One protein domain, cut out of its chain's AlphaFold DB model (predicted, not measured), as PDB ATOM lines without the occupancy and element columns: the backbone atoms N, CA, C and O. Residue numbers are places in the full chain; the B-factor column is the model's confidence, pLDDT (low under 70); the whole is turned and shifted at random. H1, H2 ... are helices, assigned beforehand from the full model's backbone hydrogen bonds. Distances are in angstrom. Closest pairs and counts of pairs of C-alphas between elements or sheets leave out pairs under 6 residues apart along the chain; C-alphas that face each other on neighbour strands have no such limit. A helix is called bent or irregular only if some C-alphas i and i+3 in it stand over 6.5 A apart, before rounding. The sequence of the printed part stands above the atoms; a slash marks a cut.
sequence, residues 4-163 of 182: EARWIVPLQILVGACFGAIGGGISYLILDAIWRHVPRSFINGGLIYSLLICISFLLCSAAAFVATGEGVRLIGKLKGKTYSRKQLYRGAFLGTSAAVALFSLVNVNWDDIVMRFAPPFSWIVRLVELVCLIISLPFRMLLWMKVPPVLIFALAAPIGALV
ATOM      1  N   GLU A   4     115.808 104.983  85.249       50.00
ATOM      2  CA  GLU A   4     116.893 105.809  85.800       50.00
ATOM      3  C   GLU A   4     117.577 105.194  87.037       50.00
ATOM      4  O   GLU A   4     118.762 105.413  87.267       50.00
ATOM      5  N   ALA A   5     116.854 104.413  87.852       55.62
ATOM      6  CA  ALA A   5     117.365 103.910  89.127       55.62
ATOM      7  C   ALA A   5     118.312 102.702  88.996       55.62
ATOM      8  O   ALA A   5     119.099 102.446  89.910       55.62
ATOM      9  N   ARG A   6     118.262 101.958  87.878       59.06
ATOM     10  CA  ARG A   6     119.031 100.708  87.701       59.06
ATOM     11  C   ARG A   6     120.534 100.943  87.545       59.06
ATOM     12  O   ARG A   6     121.313 100.115  88.000       59.06
ATOM     13  N   TRP A   7     120.939 102.075  86.969       68.06
ATOM     14  CA  TRP A   7     122.349 102.403  86.722       68.06
ATOM     15  C   TRP A   7     123.042 103.100  87.899       68.06
ATOM     16  O   TRP A   7     124.266 103.175  87.950       68.06
ATOM     17  N   ILE A   8     122.277 103.577  88.883       74.81
ATOM     18  CA  ILE A   8     122.813 104.374  89.998       74.81
ATOM     19  C   ILE A   8     123.647 103.512  90.947       74.81
ATOM     20  O   ILE A   8     124.711 103.930  91.393       74.81
ATOM     21  N   VAL A   9     123.175 102.299  91.237       78.31
ATOM     22  CA  VAL A   9     123.851 101.349  92.129       78.31
ATOM     23  C   VAL A   9     125.194 100.876  91.555       78.31
ATOM     24  O   VAL A   9     126.196 101.026  92.252       78.31
ATOM     25  N   PRO A  10     125.282 100.371  90.306       82.62
ATOM     26  CA  PRO A  10     126.569  99.971  89.740       82.62
ATOM     27  C   PRO A  10     127.538 101.153  89.600       82.62
ATOM     28  O   PRO A  10     128.728 100.978  89.837       82.62
ATOM     29  N   LEU A  11     127.047 102.367  89.316       84.81
ATOM     30  CA  LEU A  11     127.893 103.562  89.278       84.81
ATOM     31  C   LEU A  11     128.444 103.934  90.665       84.81
ATOM     32  O   LEU A  11     129.623 104.248  90.788       84.81
ATOM     33  N   GLN A  12     127.622 103.869  91.719       84.44
ATOM     34  CA  GLN A  12     128.071 104.088  93.103       84.44
ATOM     35  C   GLN A  12     129.130 103.068  93.520       84.44
ATOM     36  O   GLN A  12     130.103 103.436  94.172       84.44
ATOM     37  N   ILE A  13     128.957 101.809  93.112       86.75
ATOM     38  CA  ILE A  13     129.920 100.742  93.377       86.75
ATOM     39  C   ILE A  13     131.240 101.010  92.657       86.75
ATOM     40  O   ILE A  13     132.291 100.970  93.292       86.75
ATOM     41  N   LEU A  14     131.186 101.337  91.365       88.19
ATOM     42  CA  LEU A  14     132.374 101.606  90.561       88.19
ATOM     43  C   LEU A  14     133.155 102.813  91.095       88.19
ATOM     44  O   LEU A  14     134.358 102.726  91.321       88.19
ATOM     45  N   VAL A  15     132.467 103.929  91.351       87.44
ATOM     46  CA  VAL A  15     133.097 105.151  91.869       87.44
ATOM     47  C   VAL A  15     133.627 104.931  93.282       87.44
ATOM     48  O   VAL A  15     134.751 105.327  93.575       87.44
ATOM     49  N   GLY A  16     132.865 104.253  94.145       84.38
ATOM     50  CA  GLY A  16     133.322 103.877  95.481       84.38
ATOM     51  C   GLY A  16     134.597 103.034  95.438       84.38
ATOM     52  O   GLY A  16     135.552 103.352  96.140       84.38
ATOM     53  N   ALA A  17     134.650 102.018  94.574       87.94
ATOM     54  CA  ALA A  17     135.831 101.174  94.402       87.94
ATOM     55  C   ALA A  17     137.045 101.970  93.890       87.94
ATOM     56  O   ALA A  17     138.135 101.836  94.444       87.94
ATOM     57  N   CYS A  18     136.865 102.845  92.892       89.12
ATOM     58  CA  CYS A  18     137.942 103.699  92.381       89.12
ATOM     59  C   CYS A  18     138.488 104.644  93.459       89.12
ATOM     60  O   CYS A  18     139.699 104.734  93.642       89.12
ATOM     61  N   PHE A  19     137.610 105.318  94.206       87.94
ATOM     62  CA  PHE A  19     138.028 106.197  95.299       87.94
ATOM     63  C   PHE A  19     138.719 105.419  96.419       87.94
ATOM     64  O   PHE A  19     139.732 105.882  96.936       87.94
ATOM     65  N   GLY A  20     138.221 104.229  96.766       85.75
ATOM     66  CA  GLY A  20     138.869 103.333  97.721       85.75
ATOM     67  C   GLY A  20     140.282 102.939  97.295       85.75
ATOM     68  O   GLY A  20     141.208 103.036  98.098       85.75
ATOM     69  N   ALA A  21     140.461 102.569  96.025       87.38
ATOM     70  CA  ALA A  21     141.762 102.220  95.459       87.38
ATOM     71  C   ALA A  21     142.730 103.412  95.445       87.38
ATOM     72  O   ALA A  21     143.888 103.260  95.827       87.38
ATOM     73  N   ILE A  22     142.259 104.605  95.067       89.25
ATOM     74  CA  ILE A  22     143.069 105.832  95.089       89.25
ATOM     75  C   ILE A  22     143.448 106.200  96.529       89.25
ATOM     76  O   ILE A  22     144.616 106.448  96.807       89.25
ATOM     77  N   GLY A  23     142.486 106.198  97.455       86.12
ATOM     78  CA  GLY A  23     142.719 106.535  98.860       86.12
ATOM     79  C   GLY A  23     143.691 105.572  99.536       86.12
ATOM     80  O   GLY A  23     144.666 106.009 100.143       86.12
ATOM     81  N   GLY A  24     143.480 104.264  99.362       86.44
ATOM     82  CA  GLY A  24     144.399 103.236  99.851       86.44
ATOM     83  C   GLY A  24     145.777 103.322  99.191       86.44
ATOM     84  O   GLY A  24     146.788 103.226  99.877       86.44
ATOM     85  N   GLY A  25     145.836 103.576  97.879       87.25
ATOM     86  CA  GLY A  25     147.087 103.735  97.135       87.25
ATOM     87  C   GLY A  25     147.912 104.939  97.597       87.25
ATOM     88  O   GLY A  25     149.108 104.803  97.841       87.25
ATOM     89  N   ILE A  26     147.281 106.099  97.795       90.00
ATOM     90  CA  ILE A  26     147.944 107.295  98.337       90.00
ATOM     91  C   ILE A  26     148.459 107.020  99.753       90.00
ATOM     92  O   ILE A  26     149.614 107.318 100.052       90.00
ATOM     93  N   SER A  27     147.641 106.417 100.620       89.25
ATOM     94  CA  SER A  27     148.073 106.064 101.975       89.25
ATOM     95  C   SER A  27     149.215 105.056 101.986       89.25
ATOM     96  O   SER A  27     150.138 105.207 102.782       89.25
ATOM     97  N   TYR A  28     149.198 104.077 101.083       89.62
ATOM     98  CA  TYR A  28     150.299 103.138 100.909       89.62
ATOM     99  C   TYR A  28     151.592 103.852 100.505       89.62
ATOM    100  O   TYR A  28     152.620 103.601 101.119       89.62
ATOM    101  N   LEU A  29     151.551 104.776  99.540       90.50
ATOM    102  CA  LEU A  29     152.737 105.531  99.115       90.50
ATOM    103  C   LEU A  29     153.317 106.395 100.241       90.50
ATOM    104  O   LEU A  29     154.534 106.458 100.404       90.50
ATOM    105  N   ILE A  30     152.456 107.036 101.037       89.44
ATOM    106  CA  ILE A  30     152.886 107.820 102.203       89.44
ATOM    107  C   ILE A  30     153.545 106.907 103.239       89.44
ATOM    108  O   ILE A  30     154.623 107.219 103.741       89.44
ATOM    109  N   LEU A  31     152.921 105.767 103.547       88.75
ATOM    110  CA  LEU A  31     153.475 104.799 104.490       88.75
ATOM    111  C   LEU A  31     154.789 104.208 103.976       88.75
ATOM    112  O   LEU A  31     155.736 104.137 104.746       88.75
ATOM    113  N   ASP A  32     154.890 103.852 102.697       88.38
ATOM    114  CA  ASP A  32     156.129 103.362 102.084       88.38
ATOM    115  C   ASP A  32     157.255 104.399 102.204       88.38
ATOM    116  O   ASP A  32     158.369 104.074 102.617       88.38
ATOM    117  N   ALA A  33     156.955 105.677 101.950       87.81
ATOM    118  CA  ALA A  33     157.913 106.761 102.143       87.81
ATOM    119  C   ALA A  33     158.375 106.878 103.607       87.81
ATOM    120  O   ALA A  33     159.567 107.065 103.855       87.81
ATOM    121  N   ILE A  34     157.467 106.721 104.576       86.25
ATOM    122  CA  ILE A  34     157.800 106.720 106.009       86.25
ATOM    123  C   ILE A  34     158.669 105.504 106.356       86.25
ATOM    124  O   ILE A  34     159.713 105.657 106.988       86.25
ATOM    125  N   TRP A  35     158.285 104.309 105.902       86.19
ATOM    126  CA  TRP A  35     158.986 103.053 106.176       86.19
ATOM    127  C   TRP A  35     160.426 103.047 105.655       86.19
ATOM    128  O   TRP A  35     161.305 102.498 106.317       86.19
ATOM    129  N   ARG A  36     160.707 103.724 104.535       85.00
ATOM    130  CA  ARG A  36     162.078 103.898 104.017       85.00
ATOM    131  C   ARG A  36     163.007 104.663 104.963       85.00
ATOM    132  O   ARG A  36     164.218 104.478 104.885       85.00
ATOM    133  N   HIS A  37     162.460 105.499 105.843       84.88
ATOM    134  CA  HIS A  37     163.225 106.282 106.817       84.88
ATOM    135  C   HIS A  37     163.294 105.613 108.200       84.88
ATOM    136  O   HIS A  37     163.935 106.144 109.108       84.88
ATOM    137  N   VAL A  38     162.652 104.453 108.387       79.94
ATOM    138  CA  VAL A  38     162.664 103.740 109.669       79.94
ATOM    139  C   VAL A  38     164.043 103.094 109.887       79.94
ATOM    140  O   VAL A  38     164.516 102.345 109.027       79.94
ATOM    141  N   PRO A  39     164.705 103.336 111.036       77.81
ATOM    142  CA  PRO A  39     166.008 102.749 111.324       77.81
ATOM    143  C   PRO A  39     165.941 101.219 111.366       77.81
ATOM    144  O   PRO A  39     165.061 100.644 112.008       77.81
ATOM    145  N   ARG A  40     166.932 100.540 110.767       68.56
ATOM    146  CA  ARG A  40     167.017  99.065 110.771       68.56
ATOM    147  C   ARG A  40     167.067  98.452 112.179       68.56
ATOM    148  O   ARG A  40     166.712  97.291 112.341       68.56
ATOM    149  N   SER A  41     167.449  99.220 113.200       68.19
ATOM    150  CA  SER A  41     167.430  98.791 114.604       68.19
ATOM    151  C   SER A  41     166.028  98.429 115.110       68.19
ATOM    152  O   SER A  41     165.904  97.534 115.942       68.19
ATOM    153  N   PHE A  42     164.968  99.041 114.569       62.94
ATOM    154  CA  PHE A  42     163.583  98.695 114.908       62.94
ATOM    155  C   PHE A  42     163.142  97.338 114.343       62.94
ATOM    156  O   PHE A  42     162.231  96.726 114.894       62.94
ATOM    157  N   ILE A  43     163.801  96.838 113.294       61.59
ATOM    158  CA  ILE A  43     163.473  95.560 112.637       61.59
ATOM    159  C   ILE A  43     163.839  94.370 113.541       61.59
ATOM    160  O   ILE A  43     163.162  93.347 113.518       61.59
ATOM    161  N   ASN A  44     164.850  94.525 114.405       65.12
ATOM    162  CA  ASN A  44     165.261  93.486 115.358       65.12
ATOM    163  C   ASN A  44     164.338  93.391 116.589       65.12
ATOM    164  O   ASN A  44     164.311  92.365 117.267       65.12
ATOM    165  N   GLY A  45     163.556  94.435 116.881       65.88
ATOM    166  CA  GLY A  45     162.561  94.436 117.952       65.88
ATOM    167  C   GLY A  45     161.242  93.841 117.466       65.88
ATOM    168  O   GLY A  45     160.324  94.589 117.138       65.88
ATOM    169  N   GLY A  46     161.138  92.508 117.419       75.56
ATOM    170  CA  GLY A  46     160.013  91.793 116.792       75.56
ATOM    171  C   GLY A  46     158.611  92.285 117.195       75.56
ATOM    172  O   GLY A  46     157.723  92.371 116.346       75.56
ATOM    173  N   LEU A  47     158.413  92.695 118.454       82.44
ATOM    174  CA  LEU A  47     157.131  93.227 118.932       82.44
ATOM    175  C   LEU A  47     156.830  94.641 118.406       82.44
ATOM    176  O   LEU A  47     155.714  94.910 117.966       82.44
ATOM    177  N   ILE A  48     157.820  95.535 118.410       81.94
ATOM    178  CA  ILE A  48     157.648  96.930 117.979       81.94
ATOM    179  C   ILE A  48     157.451  96.988 116.463       81.94
ATOM    180  O   ILE A  48     156.559  97.686 115.984       81.94
ATOM    181  N   TYR A  49     158.230  96.206 115.714       84.12
ATOM    182  CA  TYR A  49     158.084  96.083 114.265       84.12
ATOM    183  C   TYR A  49     156.683  95.584 113.878       84.12
ATOM    184  O   TYR A  49     156.012  96.192 113.041       84.12
ATOM    185  N   SER A  50     156.203  94.531 114.550       84.62
ATOM    186  CA  SER A  50     154.864  93.976 114.317       84.62
ATOM    187  C   SER A  50     153.754  94.974 114.660       84.62
ATOM    188  O   SER A  50     152.784  95.105 113.910       84.62
ATOM    189  N   LEU A  51     153.900  95.724 115.757       87.94
ATOM    190  CA  LEU A  51     152.950  96.768 116.142       87.94
ATOM    191  C   LEU A  51     152.902  97.895 115.098       87.94
ATOM    192  O   LEU A  51     151.819  98.340 114.720       87.94
ATOM    193  N   LEU A  52     154.059  98.321 114.590       85.81
ATOM    194  CA  LEU A  52     154.156  99.383 113.590       85.81
ATOM    195  C   LEU A  52     153.530  98.967 112.248       85.81
ATOM    196  O   LEU A  52     152.839  99.765 111.607       85.81
ATOM    197  N   ILE A  53     153.709  97.705 111.846       87.81
ATOM    198  CA  ILE A  53     153.020  97.107 110.693       87.81
ATOM    199  C   ILE A  53     151.511  97.107 110.896       87.81
ATOM    200  O   ILE A  53     150.776  97.519 110.000       87.81
ATOM    201  N   CYS A  54     151.047  96.691 112.075       89.12
ATOM    202  CA  CYS A  54     149.625  96.670 112.395       89.12
ATOM    203  C   CYS A  54     149.013  98.075 112.283       89.12
ATOM    204  O   CYS A  54     148.002  98.261 111.609       89.12
ATOM    205  N   ILE A  55     149.674  99.090 112.848       89.00
ATOM    206  CA  ILE A  55     149.237 100.492 112.754       89.00
ATOM    207  C   ILE A  55     149.215 100.968 111.296       89.00
ATOM    208  O   ILE A  55     148.241 101.584 110.865       89.00
ATOM    209  N   SER A  56     150.249 100.648 110.517       89.50
ATOM    210  CA  SER A  56     150.327 101.002 109.092       89.50
ATOM    211  C   SER A  56     149.174 100.382 108.295       89.50
ATOM    212  O   SER A  56     148.518 101.057 107.501       89.50
ATOM    213  N   PHE A  57     148.872  99.110 108.551       88.31
ATOM    214  CA  PHE A  57     147.749  98.410 107.937       88.31
ATOM    215  C   PHE A  57     146.398  99.032 108.322       88.31
ATOM    216  O   PHE A  57     145.542  99.247 107.459       88.31
ATOM    217  N   LEU A  58     146.206  99.377 109.599       89.75
ATOM    218  CA  LEU A  58     144.992 100.045 110.080       89.75
ATOM    219  C   LEU A  58     144.804 101.425 109.439       89.75
ATOM    220  O   LEU A  58     143.697 101.756 109.023       89.75
ATOM    221  N   LEU A  59     145.872 102.210 109.300       89.50
ATOM    222  CA  LEU A  59     145.821 103.515 108.635       89.50
ATOM    223  C   LEU A  59     145.460 103.387 107.152       89.50
ATOM    224  O   LEU A  59     144.578 104.098 106.670       89.50
ATOM    225  N   CYS A  60     146.102 102.460 106.439       89.88
ATOM    226  CA  CYS A  60     145.855 102.246 105.014       89.88
ATOM    227  C   CYS A  60     144.421 101.756 104.755       89.88
ATOM    228  O   CYS A  60     143.711 102.293 103.902       89.88
ATOM    229  N   SER A  61     143.953 100.788 105.547       86.44
ATOM    230  CA  SER A  61     142.583 100.276 105.451       86.44
ATOM    231  C   SER A  61     141.541 101.336 105.824       86.44
ATOM    232  O   SER A  61     140.569 101.517 105.088       86.44
ATOM    233  N   ALA A  62     141.756 102.108 106.895       87.38
ATOM    234  CA  ALA A  62     140.869 103.206 107.272       87.38
ATOM    235  C   ALA A  62     140.747 104.255 106.157       87.38
ATOM    236  O   ALA A  62     139.633 104.664 105.821       87.38
ATOM    237  N   ALA A  63     141.863 104.651 105.541       88.75
ATOM    238  CA  ALA A  63     141.855 105.587 104.423       88.75
ATOM    239  C   ALA A  63     141.083 105.038 103.215       88.75
ATOM    240  O   ALA A  63     140.258 105.750 102.638       88.75
ATOM    241  N   ALA A  64     141.268 103.757 102.883       87.94
ATOM    242  CA  ALA A  64     140.526 103.097 101.815       87.94
ATOM    243  C   ALA A  64     139.009 103.074 102.089       87.94
ATOM    244  O   ALA A  64     138.216 103.389 101.197       87.94
ATOM    245  N   PHE A  65     138.575 102.773 103.319       89.31
ATOM    246  CA  PHE A  65     137.150 102.761 103.683       89.31
ATOM    247  C   PHE A  65     136.524 104.154 103.675       89.31
ATOM    248  O   PHE A  65     135.406 104.323 103.181       89.31
ATOM    249  N   VAL A  66     137.240 105.158 104.186       89.62
ATOM    250  CA  VAL A  66     136.782 106.553 104.177       89.62
ATOM    251  C   VAL A  66     136.641 107.057 102.744       89.62
ATOM    252  O   VAL A  66     135.598 107.613 102.396       89.62
ATOM    253  N   ALA A  67     137.640 106.808 101.894       89.81
ATOM    254  CA  ALA A  67     137.604 107.205 100.492       89.81
ATOM    255  C   ALA A  67     136.473 106.493  99.732       89.81
ATOM    256  O   ALA A  67     135.704 107.146  99.027       89.81
ATOM    257  N   THR A  68     136.290 105.187  99.954       89.50
ATOM    258  CA  THR A  68     135.168 104.419  99.387       89.50
ATOM    259  C   THR A  68     133.821 105.017  99.797       89.50
ATOM    260  O   THR A  68     132.954 105.255  98.954       89.50
ATOM    261  N   GLY A  69     133.638 105.290 101.092       86.69
ATOM    262  CA  GLY A  69     132.397 105.845 101.627       86.69
ATOM    263  C   GLY A  69     132.085 107.241 101.084       86.69
ATOM    264  O   GLY A  69     130.943 107.508 100.711       86.69
ATOM    265  N   GLU A  70     133.080 108.127 100.987       87.81
ATOM    266  CA  GLU A  70     132.883 109.451 100.382       87.81
ATOM    267  C   GLU A  70     132.639 109.369  98.867       87.81
ATOM    268  O   GLU A  70     131.792 110.107  98.366       87.81
ATOM    269  N   GLY A  71     133.260 108.427  98.149       85.50
ATOM    270  CA  GLY A  71     132.985 108.180  96.727       85.50
ATOM    271  C   GLY A  71     131.529 107.771  96.471       85.50
ATOM    272  O   GLY A  71     130.836 108.376  95.647       85.50
ATOM    273  N   VAL A  72     131.011 106.813  97.250       86.38
ATOM    274  CA  VAL A  72     129.589 106.416  97.210       86.38
ATOM    275  C   VAL A  72     128.678 107.601  97.557       86.38
ATOM    276  O   VAL A  72     127.639 107.821  96.925       86.38
ATOM    277  N   ARG A  73     129.075 108.407  98.549       85.19
ATOM    278  CA  ARG A  73     128.312 109.570  99.008       85.19
ATOM    279  C   ARG A  73     128.256 110.701  97.997       85.19
ATOM    280  O   ARG A  73     127.210 111.336  97.891       85.19
ATOM    281  N   LEU A  74     129.335 110.953  97.264       86.62
ATOM    282  CA  LEU A  74     129.395 111.989  96.239       86.62
ATOM    283  C   LEU A  74     128.353 111.726  95.145       86.62
ATOM    284  O   LEU A  74     127.535 112.595  94.845       86.62
ATOM    285  N   ILE A  75     128.300 110.492  94.637       85.62
ATOM    286  CA  ILE A  75     127.299 110.075  93.644       85.62
ATOM    287  C   ILE A  75     125.880 110.092  94.232       85.62
ATOM    288  O   ILE A  75     124.931 110.471  93.547       85.62
ATOM    289  N   GLY A  76     125.716 109.729  95.509       80.62
ATOM    290  CA  GLY A  76     124.446 109.875  96.230       80.62
ATOM    291  C   GLY A  76     123.940 111.320  96.277       80.62
ATOM    292  O   GLY A  76     122.797 111.586  95.901       80.62
ATOM    293  N   LYS A  77     124.811 112.262  96.662       82.31
ATOM    294  CA  LYS A  77     124.498 113.698  96.738       82.31
ATOM    295  C   LYS A  77     124.139 114.292  95.380       82.31
ATOM    296  O   LYS A  77     123.157 115.021  95.295       82.31
ATOM    297  N   LEU A  78     124.875 113.935  94.324       80.81
ATOM    298  CA  LEU A  78     124.593 114.375  92.949       80.81
ATOM    299  C   LEU A  78     123.193 113.965  92.459       80.81
ATOM    300  O   LEU A  78     122.666 114.553  91.522       80.81
ATOM    301  N   LYS A  79     122.576 112.965  93.097       72.31
ATOM    302  CA  LYS A  79     121.225 112.478  92.795       72.31
ATOM    303  C   LYS A  79     120.196 112.829  93.879       72.31
ATOM    304  O   LYS A  79     119.113 112.251  93.892       72.31
ATOM    305  N   GLY A  80     120.518 113.757  94.784       72.69
ATOM    306  CA  GLY A  80     119.600 114.248  95.816       72.69
ATOM    307  C   GLY A  80     119.408 113.314  97.017       72.69
ATOM    308  O   GLY A  80     118.486 113.522  97.800       72.69
ATOM    309  N   LYS A  81     120.258 112.291  97.189       75.56
ATOM    310  CA  LYS A  81     120.249 111.424  98.376       75.56
ATOM    311  C   LYS A  81     121.279 111.874  99.407       75.56
ATOM    312  O   LYS A  81     122.453 112.080  99.098       75.56
ATOM    313  N   THR A  82     120.853 111.959 100.661       74.50
ATOM    314  CA  THR A  82     121.708 112.273 101.807       74.50
ATOM    315  C   THR A  82     122.019 111.009 102.600       74.50
ATOM    316  O   THR A  82     121.201 110.505 103.359       74.50
ATOM    317  N   TYR A  83     123.240 110.498 102.441       79.06
ATOM    318  CA  TYR A  83     123.720 109.349 103.208       79.06
ATOM    319  C   TYR A  83     124.486 109.779 104.464       79.06
ATOM    320  O   TYR A  83     125.299 110.715 104.433       79.06
ATOM    321  N   SER A  84     124.270 109.051 105.563       83.75
ATOM    322  CA  SER A  84     125.025 109.217 106.807       83.75
ATOM    323  C   SER A  84     126.439 108.650 106.664       83.75
ATOM    324  O   SER A  84     126.621 107.468 106.366       83.75
ATOM    325  N   ARG A  85     127.461 109.480 106.927       83.19
ATOM    326  CA  ARG A  85     128.883 109.082 106.858       83.19
ATOM    327  C   ARG A  85     129.181 107.865 107.734       83.19
ATOM    328  O   ARG A  85     129.803 106.910 107.285       83.19
ATOM    329  N   LYS A  86     128.689 107.891 108.977       83.88
ATOM    330  CA  LYS A  86     128.922 106.838 109.977       83.88
ATOM    331  C   LYS A  86     128.443 105.472 109.479       83.88
ATOM    332  O   LYS A  86     129.094 104.465 109.736       83.88
ATOM    333  N   GLN A  87     127.323 105.437 108.762       84.06
ATOM    334  CA  GLN A  87     126.740 104.198 108.247       84.06
ATOM    335  C   GLN A  87     127.488 103.685 107.023       84.06
ATOM    336  O   GLN A  87     127.782 102.496 106.959       84.06
ATOM    337  N   LEU A  88     127.869 104.580 106.109       85.88
ATOM    338  CA  LEU A  88     128.678 104.222 104.945       85.88
ATOM    339  C   LEU A  88     130.024 103.617 105.353       85.88
ATOM    340  O   LEU A  88     130.409 102.589 104.809       85.88
ATOM    341  N   TYR A  89     130.710 104.197 106.340       87.81
ATOM    342  CA  TYR A  89     131.999 103.672 106.804       87.81
ATOM    343  C   TYR A  89     131.853 102.324 107.512       87.81
ATOM    344  O   TYR A  89     132.633 101.409 107.257       87.81
ATOM    345  N   ARG A  90     130.816 102.165 108.350       86.19
ATOM    346  CA  ARG A  90     130.491 100.873 108.976       86.19
ATOM    347  C   ARG A  90     130.197  99.807 107.929       86.19
ATOM    348  O   ARG A  90     130.718  98.704 108.031       86.19
ATOM    349  N   GLY A  91     129.390 100.143 106.926       86.69
ATOM    350  CA  GLY A  91     129.060  99.229 105.843       86.69
ATOM    351  C   GLY A  91     130.269  98.873 104.989       86.69
ATOM    352  O   GLY A  91     130.444  97.700 104.680       86.69
ATOM    353  N   ALA A  92     131.141  99.835 104.679       87.69
ATOM    354  CA  ALA A  92     132.377  99.566 103.952       87.69
ATOM    355  C   ALA A  92     133.278  98.575 104.697       87.69
ATOM    356  O   ALA A  92     133.714  97.586 104.112       87.69
ATOM    357  N   PHE A  93     133.466  98.790 106.001       88.62
ATOM    358  CA  PHE A  93     134.239  97.899 106.862       88.62
ATOM    359  C   PHE A  93     133.625  96.493 106.984       88.62
ATOM    360  O   PHE A  93     134.329  95.485 106.875       88.62
ATOM    361  N   LEU A  94     132.306  96.411 107.198       88.25
ATOM    362  CA  LEU A  94     131.574  95.143 107.290       88.25
ATOM    363  C   LEU A  94     131.640  94.363 105.976       88.25
ATOM    364  O   LEU A  94     131.864  93.157 105.999       88.25
ATOM    365  N   GLY A  95     131.487  95.048 104.840       88.25
ATOM    366  CA  GLY A  95     131.548  94.446 103.512       88.25
ATOM    367  C   GLY A  95     132.895  93.789 103.237       88.25
ATOM    368  O   GLY A  95     132.946  92.614 102.876       88.25
ATOM    369  N   THR A  96     134.000  94.499 103.478       86.75
ATOM    370  CA  THR A  96     135.339  93.917 103.305       86.75
ATOM    371  C   THR A  96     135.638  92.810 104.299       86.75
ATOM    372  O   THR A  96     136.196  91.791 103.906       86.75
ATOM    373  N   SER A  97     135.233  92.956 105.563       88.25
ATOM    374  CA  SER A  97     135.441  91.908 106.573       88.25
ATOM    375  C   SER A  97     134.666  90.635 106.229       88.25
ATOM    376  O   SER A  97     135.199  89.534 106.350       88.25
ATOM    377  N   ALA A  98     133.439  90.773 105.721       87.62
ATOM    378  CA  ALA A  98     132.647  89.653 105.228       87.62
ATOM    379  C   ALA A  98     133.312  88.974 104.022       87.62
ATOM    380  O   ALA A  98     133.368  87.749 103.968       87.62
ATOM    381  N   ALA A  99     133.877  89.746 103.088       87.44
ATOM    382  CA  ALA A  99     134.630  89.185 101.969       87.44
ATOM    383  C   ALA A  99     135.880  88.420 102.435       87.44
ATOM    384  O   ALA A  99     136.162  87.349 101.904       87.44
ATOM    385  N   VAL A 100     136.601  88.917 103.448       87.50
ATOM    386  CA  VAL A 100     137.767  88.217 104.026       87.50
ATOM    387  C   VAL A 100     137.333  86.928 104.719       87.50
ATOM    388  O   VAL A 100     137.963  85.893 104.519       87.50
ATOM    389  N   ALA A 101     136.235  86.958 105.475       86.50
ATOM    390  CA  ALA A 101     135.682  85.768 106.112       86.50
ATOM    391  C   ALA A 101     135.280  84.709 105.073       86.50
ATOM    392  O   ALA A 101     135.648  83.544 105.208       86.50
ATOM    393  N   LEU A 102     134.599  85.115 103.996       85.69
ATOM    394  CA  LEU A 102     134.240  84.222 102.892       85.69
ATOM    395  C   LEU A 102     135.477  83.658 102.189       85.69
ATOM    396  O   LEU A 102     135.536  82.457 101.947       85.69
ATOM    397  N   PHE A 103     136.479  84.491 101.906       85.25
ATOM    398  CA  PHE A 103     137.731  84.045 101.295       85.25
ATOM    399  C   PHE A 103     138.479  83.044 102.187       85.25
ATOM    400  O   PHE A 103     139.006  82.051 101.690       85.25
ATOM    401  N   SER A 104     138.481  83.269 103.504       85.19
ATOM    402  CA  SER A 104     139.058  82.341 104.478       85.19
ATOM    403  C   SER A 104     138.349  80.987 104.427       85.19
ATOM    404  O   SER A 104     139.005  79.974 104.223       85.19
ATOM    405  N   LEU A 105     137.008  80.972 104.468       84.94
ATOM    406  CA  LEU A 105     136.190  79.751 104.395       84.94
ATOM    407  C   LEU A 105     136.406  78.927 103.116       84.94
ATOM    408  O   LEU A 105     136.218  77.709 103.129       84.94
ATOM    409  N   VAL A 106     136.782  79.567 102.007       82.81
ATOM    410  CA  VAL A 106     137.100  78.863 100.755       82.81
ATOM    411  C   VAL A 106     138.428  78.108 100.846       82.81
ATOM    412  O   VAL A 106     138.525  77.024 100.282       82.81
ATOM    413  N   ASN A 107     139.414  78.645 101.569       81.56
ATOM    414  CA  ASN A 107     140.758  78.066 101.690       81.56
ATOM    415  C   ASN A 107     140.937  77.147 102.909       81.56
ATOM    416  O   ASN A 107     142.043  76.670 103.159       81.56
ATOM    417  N   VAL A 108     139.881  76.904 103.686       83.12
ATOM    418  CA  VAL A 108     139.937  75.967 104.812       83.12
ATOM    419  C   VAL A 108     140.080  74.534 104.292       83.12
ATOM    420  O   VAL A 108     139.255  74.073 103.503       83.12
ATOM    421  N   ASN A 109     141.095  73.817 104.786       83.94
ATOM    422  CA  ASN A 109     141.231  72.379 104.576       83.94
ATOM    423  C   ASN A 109     140.334  71.627 105.571       83.94
ATOM    424  O   ASN A 109     140.732  71.357 106.706       83.94
ATOM    425  N   TRP A 110     139.092  71.362 105.170       82.94
ATOM    426  CA  TRP A 110     138.090  70.746 106.043       82.94
ATOM    427  C   TRP A 110     138.452  69.313 106.433       82.94
ATOM    428  O   TRP A 110     138.195  68.929 107.573       82.94
ATOM    429  N   ASP A 111     139.139  68.572 105.562       83.56
ATOM    430  CA  ASP A 111     139.590  67.206 105.842       83.56
ATOM    431  C   ASP A 111     140.530  67.155 107.056       83.56
ATOM    432  O   ASP A 111     140.314  66.368 107.981       83.56
ATOM    433  N   ASP A 112     141.504  68.071 107.123       84.62
ATOM    434  CA  ASP A 112     142.425  68.190 108.262       84.62
ATOM    435  C   ASP A 112     141.702  68.549 109.565       84.62
ATOM    436  O   ASP A 112     142.132  68.155 110.652       84.62
ATOM    437  N   ILE A 113     140.619  69.326 109.483       81.56
ATOM    438  CA  ILE A 113     139.828  69.709 110.655       81.56
ATOM    439  C   ILE A 113     139.002  68.515 111.122       81.56
ATOM    440  O   ILE A 113     139.018  68.197 112.307       81.56
ATOM    441  N   VAL A 114     138.323  67.822 110.208       83.50
ATOM    442  CA  VAL A 114     137.486  66.657 110.518       83.50
ATOM    443  C   VAL A 114     138.319  65.529 111.133       83.50
ATOM    444  O   VAL A 114     137.879  64.929 112.112       83.50
ATOM    445  N   MET A 115     139.540  65.290 110.637       82.44
ATOM    446  CA  MET A 115     140.444  64.257 111.167       82.44
ATOM    447  C   MET A 115     140.911  64.506 112.610       82.44
ATOM    448  O   MET A 115     141.317  63.566 113.290       82.44
ATOM    449  N   ARG A 116     140.843  65.747 113.110       84.75
ATOM    450  CA  ARG A 116     141.258  66.096 114.484       84.75
ATOM    451  C   ARG A 116     140.200  65.796 115.544       84.75
ATOM    452  O   ARG A 116     140.517  65.849 116.731       84.75
ATOM    453  N   PHE A 117     138.960  65.507 115.151       82.00
ATOM    454  CA  PHE A 117     137.854  65.313 116.087       82.00
ATOM    455  C   PHE A 117     137.384  63.860 116.134       82.00
ATOM    456  O   PHE A 117     137.255  63.185 115.116       82.00
ATOM    457  N   ALA A 118     137.066  63.388 117.342       79.12
ATOM    458  CA  ALA A 118     136.482  62.068 117.551       79.12
ATOM    459  C   ALA A 118     135.110  61.932 116.840       79.12
ATOM    460  O   ALA A 118     134.413  62.938 116.650       79.12
ATOM    461  N   PRO A 119     134.666  60.702 116.507       77.94
ATOM    462  CA  PRO A 119     133.485  60.438 115.679       77.94
ATOM    463  C   PRO A 119     132.205  61.229 116.012       77.94
ATOM    464  O   PRO A 119     131.598  61.736 115.070       77.94
ATOM    465  N   PRO A 120     131.783  61.438 117.279       77.88
ATOM    466  CA  PRO A 120     130.568  62.216 117.548       77.88
ATOM    467  C   PRO A 120     130.708  63.710 117.204       77.88
ATOM    468  O   PRO A 120     129.754  64.327 116.737       77.88
ATOM    469  N   PHE A 121     131.899  64.292 117.366       80.19
ATOM    470  CA  PHE A 121     132.159  65.694 117.025       80.19
ATOM    471  C   PHE A 121     132.420  65.893 115.529       80.19
ATOM    472  O   PHE A 121     132.081  66.941 114.984       80.19
ATOM    473  N   SER A 122     132.942  64.872 114.840       81.25
ATOM    474  CA  SER A 122     133.171  64.913 113.390       81.25
ATOM    475  C   SER A 122     131.888  65.183 112.585       81.25
ATOM    476  O   SER A 122     131.917  65.913 111.597       81.25
ATOM    477  N   TRP A 123     130.737  64.682 113.050       83.44
ATOM    478  CA  TRP A 123     129.429  64.939 112.436       83.44
ATOM    479  C   TRP A 123     129.001  66.404 112.538       83.44
ATOM    480  O   TRP A 123     128.479  66.964 111.575       83.44
ATOM    481  N   ILE A 124     129.258  67.042 113.684       85.31
ATOM    482  CA  ILE A 124     128.973  68.467 113.886       85.31
ATOM    483  C   ILE A 124     129.864  69.302 112.964       85.31
ATOM    484  O   ILE A 124     129.377  70.208 112.293       85.31
ATOM    485  N   VAL A 125     131.154  68.964 112.878       85.00
ATOM    486  CA  VAL A 125     132.103  69.654 111.991       85.00
ATOM    487  C   VAL A 125     131.682  69.529 110.527       85.00
ATOM    488  O   VAL A 125     131.691  70.531 109.820       85.00
ATOM    489  N   ARG A 126     131.220  68.353 110.083       84.19
ATOM    490  CA  ARG A 126     130.686  68.158 108.722       84.19
ATOM    491  C   ARG A 126     129.418  68.966 108.446       84.19
ATOM    492  O   ARG A 126     129.239  69.471 107.342       84.19
ATOM    493  N   LEU A 127     128.531  69.118 109.431       86.94
ATOM    494  CA  LEU A 127     127.374  70.009 109.293       86.94
ATOM    495  C   LEU A 127     127.808  71.470 109.137       86.94
ATOM    496  O   LEU A 127     127.280  72.177 108.281       86.94
ATOM    497  N   VAL A 128     128.787  71.914 109.929       86.75
ATOM    498  CA  VAL A 128     129.359  73.264 109.820       86.75
ATOM    499  C   VAL A 128     130.030  73.465 108.463       86.75
ATOM    500  O   VAL A 128     129.774  74.475 107.813       86.75
ATOM    501  N   GLU A 129     130.816  72.493 107.999       86.31
ATOM    502  CA  GLU A 129     131.418  72.484 106.664       86.31
ATOM    503  C   GLU A 129     130.354  72.669 105.580       86.31
ATOM    504  O   GLU A 129     130.496  73.536 104.720       86.31
ATOM    505  N   LEU A 130     129.255  71.914 105.648       87.25
ATOM    506  CA  LEU A 130     128.174  71.981 104.669       87.25
ATOM    507  C   LEU A 130     127.506  73.365 104.655       87.25
ATOM    508  O   LEU A 130     127.280  73.937 103.587       87.25
ATOM    509  N   VAL A 131     127.252  73.952 105.826       87.69
ATOM    510  CA  VAL A 131     126.724  75.322 105.936       87.69
ATOM    511  C   VAL A 131     127.715  76.340 105.356       87.69
ATOM    512  O   VAL A 131     127.329  77.202 104.564       87.69
ATOM    513  N   CYS A 132     129.003  76.226 105.688       84.62
ATOM    514  CA  CYS A 132     130.057  77.089 105.161       84.62
ATOM    515  C   CYS A 132     130.233  76.941 103.642       84.62
ATOM    516  O   CYS A 132     130.476  77.934 102.952       84.62
ATOM    517  N   LEU A 133     130.070  75.734 103.100       84.81
ATOM    518  CA  LEU A 133     130.074  75.460 101.667       84.81
ATOM    519  C   LEU A 133     128.924  76.176 100.968       84.81
ATOM    520  O   LEU A 133     129.171  76.868  99.988       84.81
ATOM    521  N   ILE A 134     127.703  76.081 101.499       88.44
ATOM    522  CA  ILE A 134     126.528  76.758 100.929       88.44
ATOM    523  C   ILE A 134     126.715  78.279 100.948       88.44
ATOM    524  O   ILE A 134     126.494  78.943  99.937       88.44
ATOM    525  N   ILE A 135     127.166  78.839 102.074       85.50
ATOM    526  CA  ILE A 135     127.362  80.289 102.227       85.50
ATOM    527  C   ILE A 135     128.491  80.803 101.319       85.50
ATOM    528  O   ILE A 135     128.377  81.886 100.743       85.50
ATOM    529  N   SER A 136     129.580  80.040 101.174       86.44
ATOM    530  CA  SER A 136     130.723  80.418 100.330       86.44
ATOM    531  C   SER A 136     130.540  80.071  98.850       86.44
ATOM    532  O   SER A 136     131.314  80.545  98.021       86.44
ATOM    533  N   LEU A 137     129.509  79.307  98.485       84.38
ATOM    534  CA  LEU A 137     129.221  78.885  97.114       84.38
ATOM    535  C   LEU A 137     129.178  80.028  96.083       84.38
ATOM    536  O   LEU A 137     129.874  79.914  95.070       84.38
ATOM    537  N   PRO A 138     128.461  81.154  96.305       81.69
ATOM    538  CA  PRO A 138     128.480  82.273  95.358       81.69
ATOM    539  C   PRO A 138     129.886  82.863  95.180       81.69
ATOM    540  O   PRO A 138     130.262  83.281  94.086       81.69
ATOM    541  N   PHE A 139     130.691  82.855  96.242       81.75
ATOM    542  CA  PHE A 139     132.066  83.339  96.214       81.75
ATOM    543  C   PHE A 139     132.993  82.363  95.466       81.75
ATOM    544  O   PHE A 139     133.810  82.790  94.651       81.75
ATOM    545  N   ARG A 140     132.813  81.048  95.666       81.69
ATOM    546  CA  ARG A 140     133.511  79.986  94.917       81.69
ATOM    547  C   ARG A 140     133.199  80.050  93.425       81.69
ATOM    548  O   ARG A 140     134.115  79.934  92.618       81.69
ATOM    549  N   MET A 141     131.941  80.298  93.057       85.19
ATOM    550  CA  MET A 141     131.554  80.516  91.661       85.19
ATOM    551  C   MET A 141     132.279  81.720  91.049       85.19
ATOM    552  O   MET A 141     132.779  81.620  89.931       85.19
ATOM    553  N   LEU A 142     132.398  82.834  91.780       83.75
ATOM    554  CA  LEU A 142     133.141  84.010  91.313       83.75
ATOM    555  C   LEU A 142     134.627  83.707  91.066       83.75
ATOM    556  O   LEU A 142     135.182  84.108  90.044       83.75
ATOM    557  N   LEU A 143     135.266  82.984  91.989       82.62
ATOM    558  CA  LEU A 143     136.664  82.572  91.846       82.62
ATOM    559  C   LEU A 143     136.851  81.586  90.686       82.62
ATOM    560  O   LEU A 143     137.837  81.675  89.957       82.62
ATOM    561  N   TRP A 144     135.886  80.689  90.467       85.56
ATOM    562  CA  TRP A 144     135.897  79.755  89.341       85.56
ATOM    563  C   TRP A 144     135.812  80.470  87.985       85.56
ATOM    564  O   TRP A 144     136.482  80.069  87.035       85.56
ATOM    565  N   MET A 145     135.102  81.601  87.915       86.75
ATOM    566  CA  MET A 145     135.096  82.501  86.749       86.75
ATOM    567  C   MET A 145     136.411  83.285  86.560       86.75
ATOM    568  O   MET A 145     136.469  84.194  85.733       86.75
ATOM    569  N   LYS A 146     137.475  82.955  87.309       85.44
ATOM    570  CA  LYS A 146     138.788  83.624  87.293       85.44
ATOM    571  C   LYS A 146     138.719  85.121  87.608       85.44
ATOM    572  O   LYS A 146     139.606  85.877  87.214       85.44
ATOM    573  N   VAL A 147     137.690  85.564  88.336       82.81
ATOM    574  CA  VAL A 147     137.640  86.942  88.824       82.81
ATOM    575  C   VAL A 147     138.771  87.115  89.841       82.81
ATOM    576  O   VAL A 147     138.829  86.359  90.815       82.81
ATOM    577  N   PRO A 148     139.683  88.083  89.647       83.38
ATOM    578  CA  PRO A 148     140.799  88.253  90.560       83.38
ATOM    579  C   PRO A 148     140.268  88.620  91.956       83.38
ATOM    580  O   PRO A 148     139.433  89.524  92.063       83.38
ATOM    581  N   PRO A 149     140.755  87.979  93.039       79.56
ATOM    582  CA  PRO A 149     140.263  88.223  94.399       79.56
ATOM    583  C   PRO A 149     140.292  89.703  94.789       79.56
ATOM    584  O   PRO A 149     139.382  90.190  95.453       79.56
ATOM    585  N   VAL A 150     141.296  90.437  94.299       79.38
ATOM    586  CA  VAL A 150     141.455  91.887  94.488       79.38
ATOM    587  C   VAL A 150     140.201  92.660  94.069       79.38
ATOM    588  O   VAL A 150     139.765  93.553  94.789       79.38
ATOM    589  N   LEU A 151     139.582  92.294  92.943       81.69
ATOM    590  CA  LEU A 151     138.353  92.923  92.453       81.69
ATOM    591  C   LEU A 151     137.178  92.639  93.390       81.69
ATOM    592  O   LEU A 151     136.373  93.524  93.660       81.69
ATOM    593  N   ILE A 152     137.112  91.428  93.940       84.25
ATOM    594  CA  ILE A 152     136.061  91.039  94.881       84.25
ATOM    595  C   ILE A 152     136.171  91.867  96.167       84.25
ATOM    596  O   ILE A 152     135.177  92.425  96.625       84.25
ATOM    597  N   PHE A 153     137.383  92.024  96.706       82.00
ATOM    598  CA  PHE A 153     137.633  92.866  97.880       82.00
ATOM    599  C   PHE A 153     137.368  94.351  97.612       82.00
ATOM    600  O   PHE A 153     136.755  95.022  98.445       82.00
ATOM    601  N   ALA A 154     137.768  94.857  96.441       82.25
ATOM    602  CA  ALA A 154     137.536  96.244  96.047       82.25
ATOM    603  C   ALA A 154     136.041  96.572  95.909       82.25
ATOM    604  O   ALA A 154     135.615  97.668  96.263       82.25
ATOM    605  N   LEU A 155     135.233  95.619  95.433       86.00
ATOM    606  CA  LEU A 155     133.782  95.769  95.305       86.00
ATOM    607  C   LEU A 155     133.043  95.512  96.625       86.00
ATOM    608  O   LEU A 155     131.982  96.090  96.858       86.00
ATOM    609  N   ALA A 156     133.599  94.695  97.520       86.81
ATOM    610  CA  ALA A 156     132.973  94.377  98.799       86.81
ATOM    611  C   ALA A 156     132.775  95.614  99.689       86.81
ATOM    612  O   ALA A 156     131.727  95.744 100.325       86.81
ATOM    613  N   ALA A 157     133.733  96.547  99.693       86.44
ATOM    614  CA  ALA A 157     133.633  97.798 100.447       86.44
ATOM    615  C   ALA A 157     132.413  98.653 100.023       86.44
ATOM    616  O   ALA A 157     131.535  98.914 100.851       86.44
ATOM    617  N   PRO A 158     132.263  99.074  98.753       86.56
ATOM    618  CA  PRO A 158     131.108  99.869  98.353       86.56
ATOM    619  C   PRO A 158     129.788  99.085  98.407       86.56
ATOM    620  O   PRO A 158     128.756  99.675  98.729       86.56
ATOM    621  N   ILE A 159     129.791  97.768  98.155       86.94
ATOM    622  CA  ILE A 159     128.588  96.933  98.307       86.94
ATOM    623  C   ILE A 159     128.120  96.940  99.765       86.94
ATOM    624  O   ILE A 159     126.950  97.217 100.031       86.94
ATOM    625  N   GLY A 160     129.023  96.702 100.718       84.75
ATOM    626  CA  GLY A 160     128.696  96.727 102.142       84.75
ATOM    627  C   GLY A 160     128.177  98.091 102.602       84.75
ATOM    628  O   GLY A 160     127.201  98.161 103.353       84.75
ATOM    629  N   ALA A 161     128.763  99.181 102.095       84.00
ATOM    630  CA  ALA A 161     128.314 100.547 102.374       84.00
ATOM    631  C   ALA A 161     126.848 100.774 101.963       84.00
ATOM    632  O   ALA A 161     126.072 101.355 102.723       84.00
ATOM    633  N   LEU A 162     126.454 100.271 100.790       84.69
ATOM    634  CA  LEU A 162     125.087 100.379 100.273       84.69
ATOM    635  C   LEU A 162     124.098  99.448 100.988       84.69
ATOM    636  O   LEU A 162     122.945  99.819 101.202       84.69
ATOM    637  N   VAL A 163     124.527  98.242 101.366       85.44
ATOM    638  CA  VAL A 163     123.673  97.278 102.077       85.44
ATOM    639  C   VAL A 163     123.292  97.806 103.459       85.44
ATOM    640  O   VAL A 163     122.115  97.771 103.817       85.44
TER     641      VAL A 163
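Overview. This is residues 4 to 163 of the 182 residues of an uncharacterized protein of Candidatus Poribacteria bacterium (UniProt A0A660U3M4). A long helical hairpin, H1 and H2, has parts of H3 and H6 packed on it, and H3 leads away to an arm of H4 and the kinked H5. The printed part has 160 residues with six named helices, H1 to H6, and no named strand: all helix. It is loose and flat, with a radius of gyration of the C-alphas of 19.7 A and spans of 58 by 57 by 29 A.

Arrangement. Start at H2, residues 46 to 78; H1, residues 8 to 35, touches it at a shallow tilt of 31 degrees, closest at C-alphas Gly 20 and Thr 68, 4.2 A. H3, residues 85 to 106, touches H2 with residues 85 to 93 alone, closest at C-alphas Leu 88 and Gly 69, 5.2 A. H6, residues 149 to 163, touches H3, closest at C-alphas Ala 161 and Gly 91, 3.8 A. H5, residues 119 to 144, touches H3 with residues 132 to 140 alone, closest at C-alphas Ser 136 and Leu 102, 5.8 A. H4, residues 110 to 114, touches H5, closest at C-alphas Val 114 and Ser 122, 5.5 A. Every O i to N i+4 pair is within hydrogen-bond range in H1 to H4, 18 of 22 in H5 and 9 of 11 in H6.

Along the chain. Find C-alpha 46 at (160.013, 91.793, 116.792); H2 runs 48.3 A to C-alpha 78 at (124.593, 114.375, 92.949). H5 is irregular: C-alphas 135 and 138 are 7.2 A apart.

Size, cuts and confidence. The printed part has no cut and no long link; pLDDT is under 70 at residues 4 to 7 and 40 to 45.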